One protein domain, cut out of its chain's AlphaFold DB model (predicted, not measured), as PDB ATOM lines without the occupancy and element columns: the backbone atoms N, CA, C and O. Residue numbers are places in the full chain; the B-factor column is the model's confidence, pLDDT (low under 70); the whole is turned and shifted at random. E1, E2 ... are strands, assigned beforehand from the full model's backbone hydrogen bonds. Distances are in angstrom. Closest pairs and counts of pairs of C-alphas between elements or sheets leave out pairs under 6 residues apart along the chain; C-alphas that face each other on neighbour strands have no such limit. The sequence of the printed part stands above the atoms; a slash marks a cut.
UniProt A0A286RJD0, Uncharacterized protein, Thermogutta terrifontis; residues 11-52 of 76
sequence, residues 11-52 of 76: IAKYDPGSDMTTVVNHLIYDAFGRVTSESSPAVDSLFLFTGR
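Overview. This is residues 11 to 52 of the 76 residues of an uncharacterized protein of Thermogutta terrifontis (UniProt A0A286RJD0). The picture is a long, thin ribbon of three antiparallel strands, in which the long strand E2 makes the length, E1 folds along its first part and E3 along its last part, two hairpins nearly end to end; after E3 a tail without named elements, residues 39 to 52, runs back toward the middle of the ribbon and then off to one side. The printed part has 42 residues, with no named helix and three named strands in the order E1, E2, E3 along the chain and also across the sheet. The class is all strand, though under half of the residues, 19 of 42, are in named elements. The whole is loose, with a radius of gyration of the C-alphas of 12.0 A, and elongated, spanning 38 by 20 by 15 A.

Along the chain. E1 holds residues 11 to 15 and begins at C-alpha 11, at (-33.948, 8.757, -17.077); it measures 13.2 A from first to last C-alpha. E2 holds residues 20 to 29, the longest strand by residues, and measures 26.2 A from C-alpha 20 at (-42.936, 19.020, -18.567) to C-alpha 29. E3 holds residues 35 to 38, measures 7.2 A and ends at C-alpha 38, at (-23.855, 9.409, -14.111).

Arrangement. The three strands form a meander, each strand the antiparallel neighbour of the one before. E1 and E2 are a hairpin, with 170 degrees between their directions. The C-alphas of Ala 12 and Val 23 face each other at 4.2 A, and N 13 and O 22 are within hydrogen-bond range at 2.8 A, as are N 22 and O 13 at 2.9 A. E2 and E3 are a hairpin too, with 147 degrees between their directions. There the C-alphas of Tyr 29 and Val 35 face each other at 4.5 A, and N 28 and O 37 are within hydrogen-bond range at 2.8 A, as are N 36 and O 28 at 2.7 A. The pairing is staggered: E2 pairs with E1 over its residues 20 to 25 and with E3 over its residues 27 to 29. E1 and E3, the edge strands, are apart.

Size, cuts and confidence. The two C-alphas farthest apart are those of Gly 17 and Phe 32, at 38.1 A, while those of Ile 11 and Arg 52 are 15.0 A apart. The printed part has no cut. The links E1 to E2, with 4 residues, and E2 to E3, with 5 residues, are both tight. The C-alphas of residues 39 to 52 lie 7 to 14 A from the mean of all C-alphas. The mean pLDDT of the printed part is 73.4, and the model's confidence is under 70 at residue 30 and residues 43 to 52.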
ATOM      1  N   ILE A  11     -32.757   8.938 -17.906       76.38
ATOM      2  CA  ILE A  11     -33.948   8.757 -17.077       76.38
ATOM      3  C   ILE A  11     -34.697  10.080 -17.104       76.38
ATOM      4  O   ILE A  11     -34.202  11.090 -16.601       76.38
ATOM      5  N   ALA A  12     -35.895  10.072 -17.680       82.94
ATOM      6  CA  ALA A  12     -36.759  11.237 -17.729       82.94
ATOM      7  C   ALA A  12     -37.962  11.073 -16.799       82.94
ATOM      8  O   ALA A  12     -38.562  10.001 -16.715       82.94
ATOM      9  N   LYS A  13     -38.332  12.155 -16.118       81.44
ATOM     10  CA  LYS A  13     -39.518  12.232 -15.271       81.44
ATOM     11  C   LYS A  13     -40.496  13.228 -15.875       81.44
ATOM     12  O   LYS A  13     -40.130  14.368 -16.158       81.44
ATOM     13  N   TYR A  14     -41.734  12.788 -16.056       84.75
ATOM     14  CA  TYR A  14     -42.846  13.669 -16.386       84.75
ATOM     15  C   TYR A  14     -43.451  14.250 -15.107       84.75
ATOM     16  O   TYR A  14     -43.676  13.522 -14.135       84.75
ATOM     17  N   ASP A  15     -43.692  15.556 -15.116       80.00
ATOM     18  CA  ASP A  15     -44.398  16.283 -14.071       80.00
ATOM     19  C   ASP A  15     -45.745  16.794 -14.617       80.00
ATOM     20  O   ASP A  15     -45.760  17.713 -15.439       80.00
ATOM     21  N   PRO A  16     -46.884  16.239 -14.160       81.44
ATOM     22  CA  PRO A  16     -48.206  16.656 -14.620       81.44
ATOM     23  C   PRO A  16     -48.609  18.058 -14.133       81.44
ATOM     24  O   PRO A  16     -49.556  18.627 -14.667       81.44
ATOM     25  N   GLY A  17     -47.933  18.621 -13.124       86.88
ATOM     26  CA  GLY A  17     -48.219  19.969 -12.622       86.88
ATOM     27  C   GLY A  17     -47.643  21.077 -13.505       86.88
ATOM     28  O   GLY A  17     -48.204  22.169 -13.567       86.88
ATOM     29  N   SER A  18     -46.539  20.792 -14.195       86.31
ATOM     30  CA  SER A  18     -45.872  21.712 -15.124       86.31
ATOM     31  C   SER A  18     -46.015  21.299 -16.593       86.31
ATOM     32  O   SER A  18     -45.589  22.045 -17.470       86.31
ATOM     33  N   ASP A  19     -46.623  20.137 -16.854       85.19
ATOM     34  CA  ASP A  19     -46.723  19.483 -18.167       85.19
ATOM     35  C   ASP A  19     -45.360  19.348 -18.874       85.19
ATOM     36  O   ASP A  19     -45.222  19.491 -20.088       85.19
ATOM     37  N   MET A  20     -44.312  19.096 -18.086       80.88
ATOM     38  CA  MET A  20     -42.936  19.020 -18.567       80.88
ATOM     39  C   MET A  20     -42.322  17.652 -18.303       80.88
ATOM     40  O   MET A  20     -42.478  17.051 -17.240       80.88
ATOM     41  N   THR A  21     -41.540  17.180 -19.269       84.81
ATOM     42  CA  THR A  21     -40.652  16.029 -19.110       84.81
ATOM     43  C   THR A  21     -39.221  16.525 -18.961       84.81
ATOM     44  O   THR A  21     -38.710  17.226 -19.832       84.81
ATOM     45  N   THR A  22     -38.560  16.154 -17.868       82.81
ATOM     46  CA  THR A  22     -37.177  16.562 -17.581       82.81
ATOM     47  C   THR A  22     -36.279  15.348 -17.414       82.81
ATOM     48  O   THR A  22     -36.703  14.328 -16.871       82.81
ATOM     49  N   VAL A  23     -35.035  15.445 -17.884       81.62
ATOM     50  CA  VAL A  23     -34.019  14.410 -17.647       81.62
ATOM     51  C   VAL A  23     -33.497  14.572 -16.224       81.62
ATOM     52  O   VAL A  23     -32.943  15.612 -15.875       81.62
ATOM     53  N   VAL A  24     -33.700  13.548 -15.399       84.19
ATOM     54  CA  VAL A  24     -33.344  13.527 -13.972       84.19
ATOM     55  C   VAL A  24     -32.069  12.733 -13.687       84.19
ATOM     56  O   VAL A  24     -31.452  12.939 -12.645       84.19
ATOM     57  N   ASN A  25     -31.653  11.856 -14.603       80.62
ATOM     58  CA  ASN A  25     -30.344  11.207 -14.572       80.62
ATOM     59  C   ASN A  25     -29.867  10.946 -16.004       80.62
ATOM     60  O   ASN A  25     -30.658  10.537 -16.854       80.62
ATOM     61  N   HIS A  26     -28.582  11.167 -16.253       83.00
ATOM     62  CA  HIS A  26     -27.906  10.858 -17.505       83.00
ATOM     63  C   HIS A  26     -26.841   9.801 -17.232       83.00
ATOM     64  O   HIS A  26     -25.930  10.053 -16.449       83.00
ATOM     65  N   LEU A  27     -26.951   8.643 -17.876       79.31
ATOM     66  CA  LEU A  27     -26.105   7.469 -17.683       79.31
ATOM     67  C   LEU A  27     -25.199   7.252 -18.901       79.31
ATOM     68  O   LEU A  27     -25.650   7.116 -20.042       79.31
ATOM     69  N   ILE A  28     -23.896   7.134 -18.651       77.75
ATOM     70  CA  ILE A  28     -22.897   6.794 -19.666       77.75
ATOM     71  C   ILE A  28     -22.450   5.353 -19.443       77.75
ATOM     72  O   ILE A  28     -21.881   5.038 -18.401       77.75
ATOM     73  N   TYR A  29     -22.653   4.486 -20.432       73.50
ATOM     74  CA  TYR A  29     -22.227   3.086 -20.377       73.50
ATOM     75  C   TYR A  29     -20.922   2.830 -21.143       73.50
ATOM     76  O   TYR A  29     -20.659   3.484 -22.154       73.50
ATOM     77  N   ASP A  30     -20.138   1.848 -20.688       69.06
ATOM     78  CA  ASP A  30     -19.082   1.214 -21.485       69.06
ATOM     79  C   ASP A  30     -19.660   0.200 -22.496       69.06
ATOM     80  O   ASP A  30     -20.858  -0.098 -22.513       69.06
ATOM     81  N   ALA A  31     -18.793  -0.371 -23.337       72.25
ATOM     82  CA  ALA A  31     -19.175  -1.373 -24.340       72.25
ATOM     83  C   ALA A  31     -19.731  -2.686 -23.746       72.25
ATOM     84  O   ALA A  31     -20.279  -3.507 -24.481       72.25
ATOM     85  N   PHE A  32     -19.599  -2.894 -22.433       72.38
ATOM     86  CA  PHE A  32     -20.094  -4.065 -21.711       72.38
ATOM     87  C   PHE A  32     -21.374  -3.771 -20.909       72.38
ATOM     88  O   PHE A  32     -21.862  -4.661 -20.211       72.38
ATOM     89  N   GLY A  33     -21.923  -2.554 -20.992       70.06
ATOM     90  CA  GLY A  33     -23.134  -2.152 -20.276       70.06
ATOM     91  C   GLY A  33     -22.908  -1.748 -18.815       70.06
ATOM     92  O   GLY A  33     -23.871  -1.701 -18.049       70.06
ATOM     93  N   ARG A  34     -21.670  -1.441 -18.402       73.00
ATOM     94  CA  ARG A  34     -21.374  -0.882 -17.069       73.00
ATOM     95  C   ARG A  34     -21.466   0.636 -17.088       73.00
ATOM     96  O   ARG A  34     -20.986   1.263 -18.027       73.00
ATOM     97  N   VAL A  35     -22.046   1.228 -16.043       76.94
ATOM     98  CA  VAL A  35     -22.075   2.688 -15.873       76.94
ATOM     99  C   VAL A  35     -20.649   3.182 -15.615       76.94
ATOM    100  O   VAL A  35     -19.982   2.745 -14.684       76.94
ATOM    101  N   THR A  36     -20.186   4.083 -16.471       79.38
ATOM    102  CA  THR A  36     -18.891   4.773 -16.377       79.38
ATOM    103  C   THR A  36     -19.033   6.182 -15.818       79.38
ATOM    104  O   THR A  36     -18.084   6.707 -15.244       79.38
ATOM    105  N   SER A  37     -20.207   6.795 -15.976       77.56
ATOM    106  CA  SER A  37     -20.533   8.101 -15.411       77.56
ATOM    107  C   SER A  37     -22.041   8.253 -15.278       77.56
ATOM    108  O   SER A  37     -22.788   7.728 -16.108       77.56
ATOM    109  N   GLU A  38     -22.469   8.999 -14.265       82.00
ATOM    110  CA  GLU A  38     -23.855   9.409 -14.111       82.00
ATOM    111  C   GLU A  38     -24.000  10.805 -13.506       82.00
ATOM    112  O   GLU A  38     -23.109  11.272 -12.793       82.00
ATOM    113  N   SER A  39     -25.122  11.474 -13.787       83.31
ATOM    114  CA  SER A  39     -25.398  12.804 -13.232       83.31
ATOM    115  C   SER A  39     -26.114  12.773 -11.879       83.31
ATOM    116  O   SER A  39     -25.997  13.742 -11.128       83.31
ATOM    117  N   SER A  40     -26.837  11.695 -11.546       76.81
ATOM    118  CA  SER A  40     -27.618  11.605 -10.305       76.81
ATOM    119  C   SER A  40     -27.747  10.167  -9.761       76.81
ATOM    120  O   SER A  40     -28.759   9.509 -10.006       76.81
ATOM    121  N   PRO A  41     -26.799   9.700  -8.921       70.06
ATOM    122  CA  PRO A  41     -26.800   8.344  -8.348       70.06
ATOM    123  C   PRO A  41     -27.911   8.082  -7.324       70.06
ATOM    124  O   PRO A  41     -28.022   6.984  -6.794       70.06
ATOM    125  N   ALA A  42     -28.721   9.092  -6.995       73.62
ATOM    126  CA  ALA A  42     -29.901   8.933  -6.145       73.62
ATOM    127  C   ALA A  42     -31.155   8.525  -6.939       73.62
ATOM    128  O   ALA A  42     -32.196   8.241  -6.345       73.62
ATOM    129  N   VAL A  43     -31.085   8.558  -8.273       67.38
ATOM    130  CA  VAL A  43     -32.190   8.213  -9.164       67.38
ATOM    131  C   VAL A  43     -31.919   6.835  -9.753       67.38
ATOM    132  O   VAL A  43     -31.322   6.701 -10.822       67.38
ATOM    133  N   ASP A  44     -32.397   5.819  -9.040       63.94
ATOM    134  CA  ASP A  44     -32.371   4.433  -9.494       63.94
ATOM    135  C   ASP A  44     -33.521   4.156 -10.474       63.94
ATOM    136  O   ASP A  44     -34.659   4.593 -10.277       63.94
ATOM    137  N   SER A  45     -33.243   3.375 -11.518       62.50
ATOM    138  CA  SER A  45     -34.266   2.789 -12.391       62.50
ATOM    139  C   SER A  45     -34.245   1.273 -12.252       62.50
ATOM    140  O   SER A  45     -33.185   0.652 -12.297       62.50
ATOM    141  N   LEU A  46     -35.432   0.668 -12.145       57.03
ATOM    142  CA  LEU A  46     -35.587  -0.788 -12.100       57.03
ATOM    143  C   LEU A  46     -35.101  -1.460 -13.395       57.03
ATOM    144  O   LEU A  46     -34.688  -2.615 -13.381       57.03
ATOM    145  N   PHE A  47     -35.151  -0.726 -14.507       53.03
ATOM    146  CA  PHE A  47     -34.723  -1.174 -15.824       53.03
ATOM    147  C   PHE A  47     -33.532  -0.328 -16.266       53.03
ATOM    148  O   PHE A  47     -33.669   0.873 -16.509       53.03
ATOM    149  N   LEU A  48     -32.366  -0.964 -16.360       60.62
ATOM    150  CA  LEU A  48     -31.150  -0.376 -16.926       60.62
ATOM    151  C   LEU A  48     -30.820  -1.098 -18.243       60.62
ATOM    152  O   LEU A  48     -31.725  -1.616 -18.899       60.62
ATOM    153  N   PHE A  49     -29.557  -1.091 -18.675       44.12
ATOM    154  CA  PHE A  49     -29.068  -1.653 -19.942       44.12
ATOM    155  C   PHE A  49     -29.867  -2.883 -20.442       44.12
ATOM    156  O   PHE A  49     -29.967  -3.907 -19.766       44.12
ATOM    157  N   THR A  50     -30.447  -2.778 -21.646       43.62
ATOM    158  CA  THR A  50     -31.329  -3.770 -22.315       43.62
ATOM    159  C   THR A  50     -32.693  -4.066 -21.667       43.62
ATOM    160  O   THR A  50     -33.367  -5.003 -22.087       43.62
ATOM    161  N   GLY A  51     -33.141  -3.283 -20.680       50.16
ATOM    162  CA  GLY A  51     -34.446  -3.478 -20.035       50.16
ATOM    163  C   GLY A  51     -34.491  -4.686 -19.097       50.16
ATOM    164  O   GLY A  51     -35.565  -5.207 -18.804       50.16
ATOM    165  N   ARG A  52     -33.327  -5.162 -18.639       51.81
ATOM    166  CA  ARG A  52     -33.245  -6.231 -17.642       51.81
ATOM    167  C   ARG A  52     -33.362  -5.637 -16.234       51.81
ATOM    168  O   ARG A  52     -32.787  -4.570 -16.002       51.81
TER     169      ARG A  52